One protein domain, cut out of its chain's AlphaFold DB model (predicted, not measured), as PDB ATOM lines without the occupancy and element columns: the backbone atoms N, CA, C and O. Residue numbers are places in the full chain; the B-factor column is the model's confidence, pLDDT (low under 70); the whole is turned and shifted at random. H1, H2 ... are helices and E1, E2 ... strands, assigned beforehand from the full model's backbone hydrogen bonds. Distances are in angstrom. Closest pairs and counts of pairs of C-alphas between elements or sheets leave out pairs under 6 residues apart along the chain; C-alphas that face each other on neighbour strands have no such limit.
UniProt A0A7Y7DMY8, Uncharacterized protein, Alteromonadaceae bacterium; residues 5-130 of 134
ATOM      1  N   VAL A   5      87.272  65.808  59.353       92.88
ATOM      2  CA  VAL A   5      87.308  66.531  60.628       92.88
ATOM      3  C   VAL A   5      88.280  67.706  60.502       92.88
ATOM      4  O   VAL A   5      89.444  67.480  60.163       92.88
ATOM      5  N   PRO A   6      87.845  68.959  60.726       95.81
ATOM      6  CA  PRO A   6      88.751  70.095  60.769       95.81
ATOM      7  C   PRO A   6      89.728  69.944  61.932       95.81
ATOM      8  O   PRO A   6      89.334  69.645  63.059       95.81
ATOM      9  N   HIS A   7      91.001  70.178  61.645       97.00
ATOM     10  CA  HIS A   7      92.099  70.162  62.596       97.00
ATOM     11  C   HIS A   7      92.740  71.541  62.634       97.00
ATOM     12  O   HIS A   7      93.144  72.057  61.595       97.00
ATOM     13  N   ILE A   8      92.766  72.155  63.814       98.00
ATOM     14  CA  ILE A   8      93.144  73.555  64.002       98.00
ATOM     15  C   ILE A   8      94.336  73.651  64.949       98.00
ATOM     16  O   ILE A   8      94.300  73.119  66.053       98.00
ATOM     17  N   THR A   9      95.363  74.402  64.573       96.94
ATOM     18  CA  THR A   9      96.434  74.781  65.506       96.94
ATOM     19  C   THR A   9      96.111  76.149  66.099       96.94
ATOM     20  O   THR A   9      96.075  77.143  65.372       96.94
ATOM     21  N   LEU A  10      95.896  76.233  67.417       96.81
ATOM     22  CA  LEU A  10      95.449  77.469  68.081       96.81
ATOM     23  C   LEU A  10      96.421  78.634  67.862       96.81
ATOM     24  O   LEU A  10      95.990  79.766  67.668       96.81
ATOM     25  N   GLN A  11      97.726  78.365  67.879       94.88
ATOM     26  CA  GLN A  11      98.793  79.371  67.804       94.88
ATOM     27  C   GLN A  11      98.850  80.088  66.460       94.88
ATOM     28  O   GLN A  11      99.121  81.284  66.410       94.88
ATOM     29  N   SER A  12      98.625  79.363  65.367       93.88
ATOM     30  CA  SER A  12      98.692  79.913  64.011       93.88
ATOM     31  C   SER A  12      97.313  80.224  63.436       93.88
ATOM     32  O   SER A  12      97.215  80.949  62.451       93.88
ATOM     33  N   GLY A  13      96.249  79.647  64.005       94.56
ATOM     34  CA  GLY A  13      94.923  79.628  63.392       94.56
ATOM     35  C   GLY A  13      94.875  78.814  62.098       94.56
ATOM     36  O   GLY A  13      93.860  78.834  61.403       94.56
ATOM     37  N   HIS A  14      95.959  78.103  61.759       96.00
ATOM     38  CA  HIS A  14      95.987  77.229  60.601       96.00
ATOM     39  C   HIS A  14      94.968  76.111  60.791       96.00
ATOM     40  O   HIS A  14      94.837  75.558  61.885       96.00
ATOM     41  N   SER A  15      94.261  75.788  59.712       94.88
ATOM     42  CA  SER A  15      93.309  74.690  59.688       94.88
ATOM     43  C   SER A  15      93.569  73.788  58.493       94.88
ATOM     44  O   SER A  15      93.830  74.260  57.384       94.88
ATOM     45  N   ALA A  16      93.480  72.488  58.736       94.38
ATOM     46  CA  ALA A  16      93.524  71.444  57.730       94.38
ATOM     47  C   ALA A  16      92.307  70.532  57.900       94.38
ATOM     48  O   ALA A  16      91.702  70.473  58.969       94.38
ATOM     49  N   ILE A  17      91.932  69.812  56.848       94.56
ATOM     50  CA  ILE A  17      90.865  68.814  56.923       94.56
ATOM     51  C   ILE A  17      91.506  67.435  56.988       94.56
ATOM     52  O   ILE A  17      92.144  67.006  56.030       94.56
ATOM     53  N   GLN A  18      91.302  66.737  58.102       90.81
ATOM     54  CA  GLN A  18      91.777  65.372  58.286       90.81
ATOM     55  C   GLN A  18      90.720  64.386  57.803       90.81
ATOM     56  O   GLN A  18      89.536  64.518  58.120       90.81
ATOM     57  N   CYS A  19      91.142  63.392  57.029       91.00
ATOM     58  CA  CYS A  19      90.272  62.339  56.517       91.00
ATOM     59  C   CYS A  19      90.751  60.978  57.015       91.00
ATOM     60  O   CYS A  19      91.950  60.731  57.094       91.00
ATOM     61  N   ARG A  20      89.820  60.045  57.250       89.00
ATOM     62  CA  ARG A  20      90.163  58.668  57.658       89.00
ATOM     63  C   ARG A  20      91.168  57.981  56.723       89.00
ATOM     64  O   ARG A  20      91.986  57.198  57.188       89.00
ATOM     65  N   SER A  21      91.117  58.281  55.426       91.25
ATOM     66  CA  SER A  21      92.038  57.736  54.419       91.25
ATOM     67  C   SER A  21      93.479  58.251  54.530       91.25
ATOM     68  O   SER A  21      94.319  57.799  53.768       91.25
ATOM     69  N   MET A  22      93.752  59.224  55.405       88.88
ATOM     70  CA  MET A  22      95.091  59.782  55.656       88.88
ATOM     71  C   MET A  22      95.771  59.131  56.867       88.88
ATOM     72  O   MET A  22      96.868  59.535  57.234       88.88
ATOM     73  N   VAL A  23      95.101  58.177  57.520       88.88
ATOM     74  CA  VAL A  23      95.591  57.511  58.726       88.88
ATOM     75  C   VAL A  23      95.628  56.015  58.468       88.88
ATOM     76  O   VAL A  23      94.590  55.418  58.178       88.88
ATOM     77  N   ASP A  24      96.809  55.423  58.601       92.44
ATOM     78  CA  ASP A  24      97.008  53.991  58.416       92.44
ATOM     79  C   ASP A  24      96.403  53.184  59.570       92.44
ATOM     80  O   ASP A  24      96.344  53.630  60.720       92.44
ATOM     81  N   ASP A  25      95.967  51.963  59.273       93.12
ATOM     82  CA  ASP A  25      95.345  51.080  60.266       93.12
ATOM     83  C   ASP A  25      96.323  50.699  61.389       93.12
ATOM     84  O   ASP A  25      95.927  50.594  62.550       93.12
ATOM     85  N   GLU A  26      97.612  50.577  61.065       90.69
ATOM     86  CA  GLU A  26      98.681  50.344  62.043       90.69
ATOM     87  C   GLU A  26      98.838  51.526  63.007       90.69
ATOM     88  O   GLU A  26      98.949  51.327  64.220       90.69
ATOM     89  N   ALA A  27      98.756  52.761  62.500       89.75
ATOM     90  CA  ALA A  27      98.792  53.959  63.335       89.75
ATOM     91  C   ALA A  27      97.581  54.015  64.277       89.75
ATOM     92  O   ALA A  27      97.715  54.368  65.448       89.75
ATOM     93  N   ILE A  28      96.400  53.606  63.802       91.44
ATOM     94  CA  ILE A  28      95.196  53.516  64.640       91.44
ATOM     95  C   ILE A  28      95.382  52.482  65.745       91.44
ATOM     96  O   ILE A  28      95.066  52.772  66.897       91.44
ATOM     97  N   ALA A  29      95.897  51.294  65.423       90.62
ATOM     98  CA  ALA A  29      96.131  50.245  66.409       90.62
ATOM     99  C   ALA A  29      97.123  50.699  67.495       90.62
ATOM    100  O   ALA A  29      96.845  50.537  68.688       90.62
ATOM    101  N   ALA A  30      98.228  51.336  67.093       88.69
ATOM    102  CA  ALA A  30      99.221  51.886  68.011       88.69
ATOM    103  C   ALA A  30      98.624  52.978  68.917       88.69
ATOM    104  O   ALA A  30      98.739  52.909  70.144       88.69
ATOM    105  N   CYS A  31      97.918  53.951  68.332       90.94
ATOM    106  CA  CYS A  31      97.275  55.029  69.082       90.94
ATOM    107  C   CYS A  31      96.182  54.518  70.025       90.94
ATOM    108  O   CYS A  31      96.055  55.031  71.134       90.94
ATOM    109  N   ASN A  32      95.406  53.504  69.629       92.75
ATOM    110  CA  ASN A  32      94.330  52.953  70.452       92.75
ATOM    111  C   ASN A  32      94.870  52.352  71.757       92.75
ATOM    112  O   ASN A  32      94.358  52.651  72.835       92.75
ATOM    113  N   HIS A  33      95.944  51.562  71.677       90.38
ATOM    114  CA  HIS A  33      96.584  50.998  72.865       90.38
ATOM    115  C   HIS A  33      97.076  52.094  73.822       90.38
ATOM    116  O   HIS A  33      96.756  52.084  75.014       90.38
ATOM    117  N   VAL A  34      97.800  53.073  73.278       93.25
ATOM    118  CA  VAL A  34      98.382  54.187  74.033       93.25
ATOM    119  C   VAL A  34      97.294  55.050  74.688       93.25
ATOM    120  O   VAL A  34      97.340  55.290  75.895       93.25
ATOM    121  N   LEU A  35      96.279  55.473  73.929       94.44
ATOM    122  CA  LEU A  35      95.194  56.314  74.439       94.44
ATOM    123  C   LEU A  35      94.338  55.580  75.468       94.44
ATOM    124  O   LEU A  35      93.998  56.168  76.489       94.44
ATOM    125  N   THR A  36      94.030  54.299  75.248       94.69
ATOM    126  CA  THR A  36      93.254  53.503  76.210       94.69
ATOM    127  C   THR A  36      93.975  53.412  77.553       94.69
ATOM    128  O   THR A  36      93.357  53.614  78.593       94.69
ATOM    129  N   CYS A  37      95.289  53.161  77.543       94.69
ATOM    130  CA  CYS A  37      96.092  53.129  78.763       94.69
ATOM    131  C   CYS A  37      96.107  54.491  79.477       94.69
ATOM    132  O   CYS A  37      95.881  54.548  80.685       94.69
ATOM    133  N   ALA A  38      96.307  55.588  78.740       95.75
ATOM    134  CA  ALA A  38      96.310  56.932  79.313       95.75
ATOM    135  C   ALA A  38      94.940  57.327  79.903       95.75
ATOM    136  O   ALA A  38      94.889  57.924  80.974       95.75
ATOM    137  N   LEU A  39      93.837  56.948  79.246       96.31
ATOM    138  CA  LEU A  39      92.467  57.253  79.680       96.31
ATOM    139  C   LEU A  39      92.063  56.558  80.985       96.31
ATOM    140  O   LEU A  39      91.216  57.071  81.710       96.31
ATOM    141  N   VAL A  40      92.664  55.410  81.306       95.69
ATOM    142  CA  VAL A  40      92.451  54.731  82.596       95.69
ATOM    143  C   VAL A  40      93.437  55.191  83.679       95.69
ATOM    144  O   VAL A  40      93.552  54.550  84.721       95.69
ATOM    145  N   GLY A  41      94.166  56.289  83.440       92.31
ATOM    146  CA  GLY A  41      95.161  56.848  84.359       92.31
ATOM    147  C   GLY A  41      96.522  56.145  84.327       92.31
ATOM    148  O   GLY A  41      97.334  56.341  85.229       92.31
ATOM    149  N   GLY A  42      96.772  55.303  83.322       92.12
ATOM    150  CA  GLY A  42      98.057  54.645  83.116       92.12
ATOM    151  C   GLY A  42      99.103  55.551  82.461       92.12
ATOM    152  O   GLY A  42      98.822  56.661  82.016       92.12
ATOM    153  N   HIS A  43     100.330  55.037  82.371       89.81
ATOM    154  CA  HIS A  43     101.473  55.718  81.756       89.81
ATOM    155  C   HIS A  43     102.009  54.863  80.597       89.81
ATOM    156  O   HIS A  43     102.934  54.072  80.806       89.81
ATOM    157  N   PRO A  44     101.398  54.941  79.401       91.00
ATOM    158  CA  PRO A  44     101.796  54.102  78.278       91.00
ATOM    159  C   PRO A  44     103.232  54.401  77.847       91.00
ATOM    160  O   PRO A  44     103.641  55.561  77.788       91.00
ATOM    161  N   ALA A  45     103.973  53.356  77.479       88.06
ATOM    162  CA  ALA A  45     105.214  53.529  76.735       88.06
ATOM    163  C   ALA A  45     104.878  54.018  75.320       88.06
ATOM    164  O   ALA A  45     104.063  53.405  74.624       88.06
ATOM    165  N   LEU A  46     105.492  55.123  74.900       87.88
ATOM    166  CA  LEU A  46     105.324  55.645  73.551       87.88
ATOM    167  C   LEU A  46     106.316  54.946  72.607       87.88
ATOM    168  O   LEU A  46     107.483  54.776  72.956       87.88
ATOM    169  N   PRO A  47     105.890  54.524  71.404       79.38
ATOM    170  CA  PRO A  47     106.681  53.622  70.564       79.38
ATOM    171  C   PRO A  47     107.897  54.270  69.874       79.38
ATOM    172  O   PRO A  47     108.543  53.619  69.058       79.38
ATOM    173  N   PHE A  48     108.209  55.539  70.153       75.81
ATOM    174  CA  PHE A  48     109.144  56.345  69.354       75.81
ATOM    175  C   PHE A  48     110.123  57.205  70.170       75.81
ATOM    176  O   PHE A  48     110.796  58.061  69.595       75.81
ATOM    177  N   ASP A  49     110.214  57.042  71.494       71.62
ATOM    178  CA  ASP A  49     110.915  58.035  72.317       71.62
ATOM    179  C   ASP A  49     111.870  57.530  73.396       71.62
ATOM    180  O   ASP A  49     112.451  58.372  74.082       71.62
ATOM    181  N   ASP A  50     112.065  56.217  73.533       76.50
ATOM    182  CA  ASP A  50     112.863  55.602  74.605       76.50
ATOM    183  C   ASP A  50     112.447  56.062  76.022       76.50
ATOM    184  O   ASP A  50     113.272  56.176  76.929       76.50
ATOM    185  N   GLY A  51     111.161  56.369  76.224       77.25
ATOM    186  CA  GLY A  51     110.606  56.851  77.490       77.25
ATOM    187  C   GLY A  51     110.855  58.335  77.774       77.25
ATOM    188  O   GLY A  51     110.729  58.766  78.922       77.25
ATOM    189  N   ARG A  52     111.245  59.131  76.769       83.56
ATOM    190  CA  ARG A  52     111.507  60.575  76.933       83.56
ATOM    191  C   ARG A  52     110.246  61.422  77.049       83.56
ATOM    192  O   ARG A  52     110.309  62.494  77.665       83.56
ATOM    193  N   TRP A  53     109.141  60.984  76.457       90.75
ATOM    194  CA  TRP A  53     107.867  61.678  76.518       90.75
ATOM    195  C   TRP A  53     106.858  60.879  77.331       90.75
ATOM    196  O   TRP A  53     106.938  59.664  77.502       90.75
ATOM    197  N   LEU A  54     105.890  61.610  77.860       93.31
ATOM    198  CA  LEU A  54     104.797  61.062  78.642       93.31
ATOM    199  C   LEU A  54     103.486  61.487  78.001       93.31
ATOM    200  O   LEU A  54     103.391  62.574  77.429       93.31
ATOM    201  N   LEU A  55     102.455  60.667  78.161       95.19
ATOM    202  CA  LEU A  55     101.113  60.982  77.700       95.19
ATOM    203  C   LEU A  55     100.125  60.869  78.855       95.19
ATOM    204  O   LEU A  55     100.094  59.862  79.559       95.19
ATOM    205  N   THR A  56      99.288  61.889  79.007       96.62
ATOM    206  CA  THR A  56      98.060  61.814  79.807       96.62
ATOM    207  C   THR A  56      96.868  62.049  78.901       96.62
ATOM    208  O   THR A  56      96.959  62.857  77.975       96.62
ATOM    209  N   ALA A  57      95.742  61.410  79.191       97.50
ATOM    210  CA  ALA A  57      94.497  61.651  78.483       97.50
ATOM    211  C   ALA A  57      93.320  61.651  79.455       97.50
ATOM    212  O   ALA A  57      93.332  60.934  80.450       97.50
ATOM    213  N   ASP A  58      92.313  62.448  79.134       96.81
ATOM    214  CA  ASP A  58      91.033  62.508  79.824       96.81
ATOM    215  C   ASP A  58      89.914  62.544  78.779       96.81
ATOM    216  O   ASP A  58      90.087  63.104  77.689       96.81
ATOM    217  N   CYS A  59      88.791  61.901  79.086       95.38
ATOM    218  CA  CYS A  59      87.612  61.909  78.237       95.38
ATOM    219  C   CYS A  59      86.383  62.216  79.082       95.38
ATOM    220  O   CYS A  59      86.057  61.463  79.999       95.38
ATOM    221  N   ASP A  60      85.668  63.271  78.707       94.12
ATOM    222  CA  ASP A  60      84.412  63.652  79.335       94.12
ATOM    223  C   ASP A  60      83.348  63.944  78.277       94.12
ATOM    224  O   ASP A  60      83.595  64.607  77.266       94.12
ATOM    225  N   ALA A  61      82.144  63.416  78.503       92.00
ATOM    226  CA  ALA A  61      80.967  63.614  77.658       92.00
ATOM    227  C   ALA A  61      81.196  63.417  76.138       92.00
ATOM    228  O   ALA A  61      80.518  64.052  75.328       92.00
ATOM    229  N   GLY A  62      82.122  62.539  75.735       89.50
ATOM    230  CA  GLY A  62      82.454  62.274  74.326       89.50
ATOM    231  C   GLY A  62      83.504  63.212  73.719       89.50
ATOM    232  O   GLY A  62      83.736  63.165  72.513       89.50
ATOM    233  N   ASN A  63      84.145  64.046  74.533       95.38
ATOM    234  CA  ASN A  63      85.286  64.860  74.145       95.38
ATOM    235  C   ASN A  63      86.564  64.301  74.766       95.38
ATOM    236  O   ASN A  63      86.572  63.923  75.931       95.38
ATOM    237  N   LEU A  64      87.649  64.298  74.000       96.94
ATOM    238  CA  LEU A  64      88.971  63.857  74.435       96.94
ATOM    239  C   LEU A  64      89.877  65.071  74.634       96.94
ATOM    240  O   LEU A  64      89.882  65.984  73.806       96.94
ATOM    241  N   LYS A  65      90.712  65.028  75.668       97.56
ATOM    242  CA  LYS A  65      91.863  65.911  75.854       97.56
ATOM    243  C   LYS A  65      93.087  65.059  76.167       97.56
ATOM    244  O   LYS A  65      93.083  64.315  77.138       97.56
ATOM    245  N   ALA A  66      94.130  65.168  75.356       97.69
ATOM    246  CA  ALA A  66      95.378  64.436  75.529       97.69
ATOM    247  C   ALA A  66      96.558  65.409  75.552       97.69
ATOM    248  O   ALA A  66      96.665  66.276  74.689       97.69
ATOM    249  N   THR A  67      97.450  65.261  76.529       96.94
ATOM    250  CA  THR A  67      98.624  66.124  76.695       96.94
ATOM    251  C   THR A  67      99.892  65.295  76.602       96.94
ATOM    252  O   THR A  67     100.055  64.313  77.329       96.94
ATOM    253  N   LEU A  68     100.787  65.723  75.715       95.06
ATOM    254  CA  LEU A  68     102.148  65.222  75.598       95.06
ATOM    255  C   LEU A  68     103.066  66.044  76.507       95.06
ATOM    256  O   LEU A  68     103.043  67.280  76.469       95.06
ATOM    257  N   TRP A  69     103.895  65.360  77.287       94.62
ATOM    258  CA  TRP A  69     104.817  65.970  78.239       94.62
ATOM    259  C   TRP A  69     106.261  65.550  77.980       94.62
ATOM    260  O   TRP A  69     106.514  64.457  77.480       94.62
ATOM    261  N   ALA A  70     107.202  66.400  78.380       91.75
ATOM    262  CA  ALA A  70     108.631  66.119  78.407       91.75
ATOM    263  C   ALA A  70     109.143  65.891  79.824       91.75
ATOM    264  O   ALA A  70     108.708  66.569  80.756       91.75
ATOM    265  N   GLY A  71     110.146  65.024  79.954       87.75
ATOM    266  CA  GLY A  71     110.864  64.806  81.207       87.75
ATOM    267  C   GLY A  71     110.155  63.841  82.164       87.75
ATOM    268  O   GLY A  71     109.114  63.278  81.828       87.75
ATOM    269  N   PRO A  72     110.720  63.608  83.361       88.62
ATOM    270  CA  PRO A  72     110.152  62.672  84.327       88.62
ATOM    271  C   PRO A  72     108.846  63.213  84.924       88.62
ATOM    272  O   PRO A  72     108.701  64.424  85.079       88.62
ATOM    273  N   TRP A  73     107.939  62.324  85.353       88.19
ATOM    274  CA  TRP A  73     106.604  62.677  85.871       88.19
ATOM    275  C   TRP A  73     106.598  63.828  86.882       88.19
ATOM    276  O   TRP A  73     105.748  64.713  86.792       88.19
ATOM    277  N   GLU A  74     107.553  63.850  87.810       89.50
ATOM    278  CA  GLU A  74     107.635  64.863  88.871       89.50
ATOM    279  C   GLU A  74     108.041  66.260  88.388       89.50
ATOM    280  O   GLU A  74     107.737  67.255  89.037       89.50
ATOM    281  N   LYS A  75     108.724  66.347  87.244       90.44
ATOM    282  CA  LYS A  75     109.209  67.605  86.655       90.44
ATOM    283  C   LYS A  75     108.710  67.783  85.226       90.44
ATOM    284  O   LYS A  75     109.360  68.450  84.426       90.44
ATOM    285  N   ARG A  76     107.600  67.125  84.898       92.25
ATOM    286  CA  ARG A  76     107.117  67.056  83.527       92.25
ATOM    287  C   ARG A  76     106.695  68.435  83.039       92.25
ATOM    288  O   ARG A  76     106.031  69.182  83.757       92.25
ATOM    289  N   GLU A  77     107.030  68.739  81.797       92.62
ATOM    290  CA  GLU A  77     106.647  69.985  81.141       92.62
ATOM    291  C   GLU A  77     105.701  69.684  79.982       92.62
ATOM    292  O   GLU A  77     105.997  68.835  79.143       92.62
ATOM    293  N   ALA A  78     104.551  70.359  79.925       93.69
ATOM    294  CA  ALA A  78     103.614  70.180  78.820       93.69
ATOM    295  C   ALA A  78     104.232  70.709  77.519       93.69
ATOM    296  O   ALA A  78     104.747  71.830  77.479       93.69
ATOM    297  N   LEU A  79     104.145  69.920  76.450       93.44
ATOM    298  CA  LEU A  79     104.614  70.290  75.114       93.44
ATOM    299  C   LEU A  79     103.462  70.673  74.197       93.44
ATOM    300  O   LEU A  79     103.513  71.684  73.498       93.44
ATOM    301  N   MET A  80     102.417  69.856  74.212       95.25
ATOM    302  CA  MET A  80     101.251  70.014  73.362       95.25
ATOM    303  C   MET A  80     100.050  69.378  74.040       95.25
ATOM    304  O   MET A  80     100.172  68.331  74.672       95.25
ATOM    305  N   THR A  81      98.889  70.002  73.887       97.19
ATOM    306  CA  THR A  81      97.606  69.375  74.200       97.19
ATOM    307  C   THR A  81      96.761  69.313  72.944       97.19
ATOM    308  O   THR A  81      96.475  70.350  72.350       97.19
ATOM    309  N   THR A  82      96.355  68.107  72.571       97.75
ATOM    310  CA  THR A  82      95.391  67.847  71.506       97.75
ATOM    311  C   THR A  82      94.030  67.599  72.136       97.75
ATOM    312  O   THR A  82      93.903  66.830  73.089       97.75
ATOM    313  N   ALA A  83      92.999  68.227  71.594       97.88
ATOM    314  CA  ALA A  83      91.621  67.978  71.972       97.88
ATOM    315  C   ALA A  83      90.797  67.543  70.767       97.88
ATOM    316  O   ALA A  83      90.988  68.037  69.656       97.88
ATOM    317  N   VAL A  84      89.852  66.640  71.011       97.38
ATOM    318  CA  VAL A  84      88.877  66.178  70.025       97.38
ATOM    319  C   VAL A  84      87.496  66.412  70.603       97.38
ATOM    320  O   VAL A  84      87.174  65.877  71.663       97.38
ATOM    321  N   ALA A  85      86.676  67.189  69.907       97.50
ATOM    322  CA  ALA A  85      85.301  67.416  70.313       97.50
ATOM    323  C   ALA A  85      84.330  66.704  69.381       97.50
ATOM    324  O   ALA A  85      84.342  66.932  68.170       97.50
ATOM    325  N   LEU A  86      83.457  65.887  69.964       96.00
ATOM    326  CA  LEU A  86      82.361  65.215  69.263       96.00
ATOM    327  C   LEU A  86      80.995  65.659  69.795       96.00
ATOM    328  O   LEU A  86      79.991  65.519  69.098       96.00
ATOM    329  N   ASN A  87      80.950  66.216  71.008       95.69
ATOM    330  CA  ASN A  87      79.715  66.630  71.655       95.69
ATOM    331  C   ASN A  87      79.522  68.156  71.566       95.69
ATOM    332  O   ASN A  87      80.309  68.904  72.152       95.69
ATOM    333  N   PRO A  88      78.465  68.641  70.886       94.56
ATOM    334  CA  PRO A  88      78.238  70.074  70.697       94.56
ATOM    335  C   PRO A  88      77.929  70.823  72.000       94.56
ATOM    336  O   PRO A  88      78.184  72.021  72.085       94.56
ATOM    337  N   SER A  89      77.377  70.150  73.015       95.38
ATOM    338  CA  SER A  89      76.985  70.789  74.277       95.38
ATOM    339  C   SER A  89      78.188  71.125  75.158       95.38
ATOM    340  O   SER A  89      78.172  72.136  75.853       95.38
ATOM    341  N   THR A  90      79.235  70.301  75.118       95.62
ATOM    342  CA  THR A  90      80.437  70.462  75.951       95.62
ATOM    343  C   THR A  90      81.648  70.977  75.168       95.62
ATOM    344  O   THR A  90      82.614  71.440  75.775       95.62
ATOM    345  N   SER A  91      81.605  70.992  73.828       96.56
ATOM    346  CA  SER A  91      82.720  71.486  73.007       96.56
ATOM    347  C   SER A  91      83.126  72.945  73.269       96.56
ATOM    348  O   SER A  91      84.326  73.216  73.219       96.56
ATOM    349  N   PRO A  92      82.223  73.909  73.563       97.19
ATOM    350  CA  PRO A  92      82.642  75.285  73.845       97.19
ATOM    351  C   PRO A  92      83.511  75.400  75.103       97.19
ATOM    352  O   PRO A  92      84.439  76.207  75.131       97.19
ATOM    353  N   VAL A  93      83.241  74.572  76.119       96.56
ATOM    354  CA  VAL A  93      84.033  74.527  77.357       96.56
ATOM    355  C   VAL A  93      85.432  74.007  77.052       96.56
ATOM    356  O   VAL A  93      86.406  74.690  77.352       96.56
ATOM    357  N   LEU A  94      85.538  72.875  76.348       97.50
ATOM    358  CA  LEU A  94      86.827  72.316  75.933       97.50
ATOM    359  C   LEU A  94      87.646  73.307  75.090       97.50
ATOM    360  O   LEU A  94      88.849  73.455  75.284       97.50
ATOM    361  N   TRP A  95      86.995  74.018  74.167       97.88
ATOM    362  CA  TRP A  95      87.643  75.051  73.358       97.88
ATOM    363  C   TRP A  95      88.193  76.203  74.209       97.88
ATOM    364  O   TRP A  95      89.312  76.668  73.976       97.88
ATOM    365  N   SER A  96      87.427  76.647  75.207       97.06
ATOM    366  CA  SER A  96      87.860  77.668  76.162       97.06
ATOM    367  C   SER A  96      89.036  77.178  77.011       97.06
ATOM    368  O   SER A  96      90.028  77.893  77.134       97.06
ATOM    369  N   GLU A  97      88.990  75.937  77.503       96.00
ATOM    370  CA  GLU A  97      90.094  75.314  78.242       96.00
ATOM    371  C   GLU A  97      91.382  75.244  77.417       96.00
ATOM    372  O   GLU A  97      92.456  75.559  77.922       96.00
ATOM    373  N   LEU A  98      91.301  74.902  76.128       96.38
ATOM    374  CA  LEU A  98      92.480  74.936  75.261       96.38
ATOM    375  C   LEU A  98      93.094  76.340  75.169       96.38
ATOM    376  O   LEU A  98      94.313  76.471  75.088       96.38
ATOM    377  N   HIS A  99      92.278  77.394  75.208       96.62
ATOM    378  CA  HIS A  99      92.773  78.772  75.184       96.62
ATOM    379  C   HIS A  99      93.403  79.210  76.511       96.62
ATOM    380  O   HIS A  99      94.230  80.119  76.492       96.62
ATOM    381  N   THR A 100      93.061  78.584  77.645       94.44
ATOM    382  CA  THR A 100      93.724  78.886  78.926       94.44
ATOM    383  C   THR A 100      95.127  78.287  79.000       94.44
ATOM    384  O   THR A 100      95.998  78.861  79.648       94.44
ATOM    385  N   ILE A 101      95.363  77.169  78.307       91.56
ATOM    386  CA  ILE A 101      96.675  76.508  78.250       91.56
ATOM    387  C   ILE A 101      97.532  76.982  77.070       91.56
ATOM    388  O   ILE A 101      98.757  76.969  77.156       91.56
ATOM    389  N   ALA A 102      96.918  77.393  75.957       89.31
ATOM    390  CA  ALA A 102      97.642  77.766  74.750       89.31
ATOM    391  C   ALA A 102      98.517  79.004  74.971       89.31
ATOM    392  O   ALA A 102      98.052  80.078  75.354       89.31
ATOM    393  N   PHE A 103      99.794  78.898  74.609       84.94
ATOM    394  CA  PHE A 103     100.648  80.073  74.533       84.94
ATOM    395  C   PHE A 103     100.322  80.883  73.277       84.94
ATOM    396  O   PHE A 103     100.665  80.459  72.179       84.94
ATOM    397  N   ARG A 104      99.691  82.054  73.448       87.31
ATOM    398  CA  ARG A 104      99.354  83.012  72.372       87.31
ATOM    399  C   ARG A 104      98.526  82.387  71.238       87.31
ATOM    400  O   ARG A 104      99.026  82.170  70.138       87.31
ATOM    401  N   ALA A 105      97.247  82.133  71.497       93.62
ATOM    402  CA  ALA A 105      96.320  81.695  70.455       93.62
ATOM    403  C   ALA A 105      96.023  82.824  69.443       93.62
ATOM    404  O   ALA A 105      95.768  83.964  69.831       93.62
ATOM    405  N   ALA A 106      96.027  82.491  68.151       96.31
ATOM    406  CA  ALA A 106      95.547  83.338  67.057       96.31
ATOM    407  C   ALA A 106      94.031  83.192  66.819       96.31
ATOM    408  O   ALA A 106      93.416  84.006  66.131       96.31
ATOM    409  N   THR A 107      93.418  82.149  67.381       96.69
ATOM    410  CA  THR A 107      91.975  81.899  67.339       96.69
ATOM    411  C   THR A 107      91.231  82.593  68.484       96.69
ATOM    412  O   THR A 107      91.835  83.092  69.430       96.69
ATOM    413  N   ASN A 108      89.897  82.654  68.403       96.44
ATOM    414  CA  ASN A 108      89.068  83.327  69.405       96.44
ATOM    415  C   ASN A 108      88.432  82.314  70.385       96.44
ATOM    416  O   ASN A 108      87.673  81.451  69.929       96.44
ATOM    417  N   PRO A 109      88.630  82.449  71.714       97.19
ATOM    418  CA  PRO A 109      88.056  81.535  72.709       97.19
ATOM    419  C   PRO A 109      86.519  81.543  72.748       97.19
ATOM    420  O   PRO A 109      85.911  80.571  73.178       97.19
ATOM    421  N   ASN A 110      85.873  82.610  72.270       97.12
ATOM    422  CA  ASN A 110      84.414  82.759  72.261       97.12
ATOM    423  C   ASN A 110      83.768  82.329  70.934       97.12
ATOM    424  O   ASN A 110      82.576  82.551  70.723       97.12
ATOM    425  N   ARG A 111      84.550  81.775  69.998       96.44
ATOM    426  CA  ARG A 111      84.069  81.309  68.689       96.44
ATOM    427  C   ARG A 111      84.576  79.888  68.413       96.44
ATOM    428  O   ARG A 111      85.454  79.726  67.566       96.44
ATOM    429  N   PRO A 112      84.070  78.877  69.141       96.00
ATOM    430  CA  PRO A 112      84.453  77.493  68.899       96.00
ATOM    431  C   PRO A 112      84.021  77.035  67.493       96.00
ATOM    432  O   PRO A 112      82.984  77.489  66.993       96.00
ATOM    433  N   PRO A 113      84.764  76.114  66.857       95.94
ATOM    434  CA  PRO A 113      84.323  75.456  65.632       95.94
ATOM    435  C   PRO A 113      83.071  74.600  65.874       95.94
ATOM    436  O   PRO A 113      82.798  74.158  66.992       95.94
ATOM    437  N   THR A 114      82.324  74.315  64.806       95.56
ATOM    438  CA  THR A 114      81.247  73.311  64.855       95.56
ATOM    439  C   THR A 114      81.850  71.912  64.977       95.56
ATOM    440  O   THR A 114      82.836  71.614  64.306       95.56
ATOM    441  N   VAL A 115      81.281  71.060  65.834       96.06
ATOM    442  CA  VAL A 115      81.714  69.660  65.980       96.06
ATOM    443  C   VAL A 115      81.408  68.832  64.713       96.06
ATOM    444  O   VAL A 115      80.414  69.110  64.039       96.06
ATOM    445  N   PRO A 116      82.198  67.787  64.401       96.19
ATOM    446  CA  PRO A 116      83.417  67.389  65.102       96.19
ATOM    447  C   PRO A 116      84.597  68.311  64.774       96.19
ATOM    448  O   PRO A 116      84.677  68.842  63.670       96.19
ATOM    449  N   TRP A 117      85.537  68.469  65.705       96.94
ATOM    450  CA  TRP A 117      86.807  69.157  65.446       96.94
ATOM    451  C   TRP A 117      87.957  68.554  66.250       96.94
ATOM    452  O   TRP A 117      87.749  67.954  67.304       96.94
ATOM    453  N   ILE A 118      89.174  68.740  65.740       97.75
ATOM    454  CA  ILE A 118      90.439  68.467  66.423       97.75
ATOM    455  C   ILE A 118      91.159  69.803  66.589       97.75
ATOM    456  O   ILE A 118      91.164  70.627  65.673       97.75
ATOM    457  N   ALA A 119      91.771  70.038  67.743       98.06
ATOM    458  CA  ALA A 119      92.564  71.235  67.947       98.06
ATOM    459  C   ALA A 119      93.814  70.971  68.781       98.06
ATOM    460  O   ALA A 119      93.748  70.267  69.786       98.06
ATOM    461  N   ASP A 120      94.922  71.593  68.383       97.50
ATOM    462  CA  ASP A 120      96.189  71.538  69.100       97.50
ATOM    463  C   ASP A 120      96.502  72.883  69.746       97.50
ATOM    464  O   ASP A 120      96.525  73.929  69.092       97.50
ATOM    465  N   ALA A 121      96.806  72.829  71.038       96.62
ATOM    466  CA  ALA A 121      97.435  73.898  71.786       96.62
ATOM    467  C   ALA A 121      98.914  73.552  71.996       96.62
ATOM    468  O   ALA A 121      99.250  72.641  72.753       96.62
ATOM    469  N   LEU A 122      99.802  74.303  71.349       93.88
ATOM    470  CA  LEU A 122     101.252  74.189  71.515       93.88
ATOM    471  C   LEU A 122     101.751  75.006  72.720       93.88
ATOM    472  O   LEU A 122     101.338  76.146  72.949       93.88
ATOM    473  N   MET A 123     102.669  74.436  73.494       90.75
ATOM    474  CA  MET A 123     103.273  75.102  74.649       90.75
ATOM    475  C   MET A 123     104.601  75.765  74.251       90.75
ATOM    476  O   MET A 123     105.260  75.293  73.323       90.75
ATOM    477  N   PRO A 124     105.066  76.824  74.948       83.88
ATOM    478  CA  PRO A 124     106.285  77.549  74.562       83.88
ATOM    479  C   PRO A 124     107.513  76.638  74.483       83.88
ATOM    480  O   PRO A 124     108.390  76.818  73.642       83.88
ATOM    481  N   ARG A 125     107.563  75.645  75.377       81.00
ATOM    482  CA  ARG A 125     108.668  74.695  75.500       81.00
ATOM    483  C   ARG A 125     108.759  73.734  74.328       81.00
ATOM    484  O   ARG A 125     109.857  73.244  74.097       81.00
ATOM    485  N   LEU A 126     107.688  73.543  73.551       80.50
ATOM    486  CA  LEU A 126     107.744  72.744  72.330       80.50
ATOM    487  C   LEU A 126     108.919  73.183  71.450       80.50
ATOM    488  O   LEU A 126     109.682  72.332  71.015       80.50
ATOM    489  N   MET A 127     109.149  74.496  71.314       73.62
ATOM    490  CA  MET A 127     110.254  75.066  70.529       73.62
ATOM    491  C   MET A 127     111.653  74.651  71.012       73.62
ATOM    492  O   MET A 127     112.575  74.591  70.208       73.62
ATOM    493  N   ASN A 128     111.819  74.318  72.296       73.19
ATOM    494  CA  ASN A 128     113.091  73.824  72.839       73.19
ATOM    495  C   ASN A 128     113.297  72.323  72.583       73.19
ATOM    496  O   ASN A 128     114.407  71.819  72.733       73.19
ATOM    497  N   HIS A 129     112.228  71.617  72.216       65.75
ATOM    498  CA  HIS A 129     112.226  70.192  71.901       65.75
ATOM    499  C   HIS A 129     112.071  69.923  70.395       65.75
ATOM    500  O   HIS A 129     112.140  68.766  69.983       65.75
ATOM    501  N   VAL A 130     111.956  70.969  69.557       62.62
ATOM    502  CA  VAL A 130     112.103  70.877  68.092       62.62
ATOM    503  C   VAL A 130     113.585  70.660  67.759       62.62
ATOM    504  O   VAL A 130     114.290  71.543  67.287       62.62
TER     505      VAL A 130
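Overview. This is residues 5 to 130 of the 134 residues of an uncharacterized protein of Alteromonadaceae bacterium (UniProt A0A7Y7DMY8). A twisted, curled sheet of six strands has helix H2 packed along one face, over E5; on the opposite face H1 stands up from the E3 edge, with its residues 25 to 29 sticking out. Short H3 sits by E5 near the end of the printed part. The printed part has 126 residues with three named helices and six named strands, in the order E1 E2 H1 E3 E4 E5 H2 E6 H3. The mixed sheet runs E2 E1 E6 E5 E4 E3, and the class is mixed, helices and strands. The whole is compact, with a radius of gyration of the C-alphas of 14.5 A and spans of 38 by 31 by 26 A.

Along the chain. Find C-alpha 5 at (87.308, 66.531, 60.628), where E1 begins; it runs to residue 9, and E2 follows at residues 15 to 19. Look next at H1, residues 25 to 39, 20.6 A long, ending at C-alpha 39 (92.467, 57.253, 79.680). Then come E3, residues 53 to 60, 23.7 A, E4, residues 63 to 70, 23.8 A, and E5, residues 77 to 85, 24.1 A. H2, residues 91 to 101, is 15.7 A long. E6 covers residues 117 to 122, 16.5 A, and H3 residues 126 to 129, ending at C-alpha 129 (112.226, 70.192, 71.901).

Arrangement. Start at the edge strand E2, which forms an antiparallel hairpin with E1: N 7 and O 16 are 2.8 A apart. E1 and E6 are parallel, with N 118 and O 6 at 2.8 A. E6 and E5 are antiparallel, with N 83 and O 119 at 2.8 A. E3, E4 and E5 form a meander, each strand the antiparallel neighbour of the one before; look at N 66 and O 82, 2.8 A, and N 58 and O 65, 2.8 A. With helices on both faces there are three layers. H2 is on the sheet at a height of 8.8 A, along the strands, at 12 degrees to E5 on the local plane; the closest C-alphas of H2 and E5, Ser 91 and Ala 85, are 5.5 A apart. On the opposite face H1 touches E3, with the closest C-alphas, Leu 39 and Ala 57, at 5.0 A, and stands up from the sheet at 60 degrees. H3 is on the sheet at a height of 8.9 A and lies only just over E5, on which 3 of its 4 C-alphas fall; the closest C-alphas of H3 and E5, Leu 126 and Leu 79, are 4.9 A apart. In H1 and H2 every O i to N i+4 pair is within hydrogen-bond range; H3 is too short for one.

Size, cuts and confidence. The farthest C-alphas, Asp 50 and Asn 110, are 39.4 A apart. The printed part has no cut. The links H1 to E3 and H2 to E6 are long. Residues 129 to 130 are under pLDDT 70.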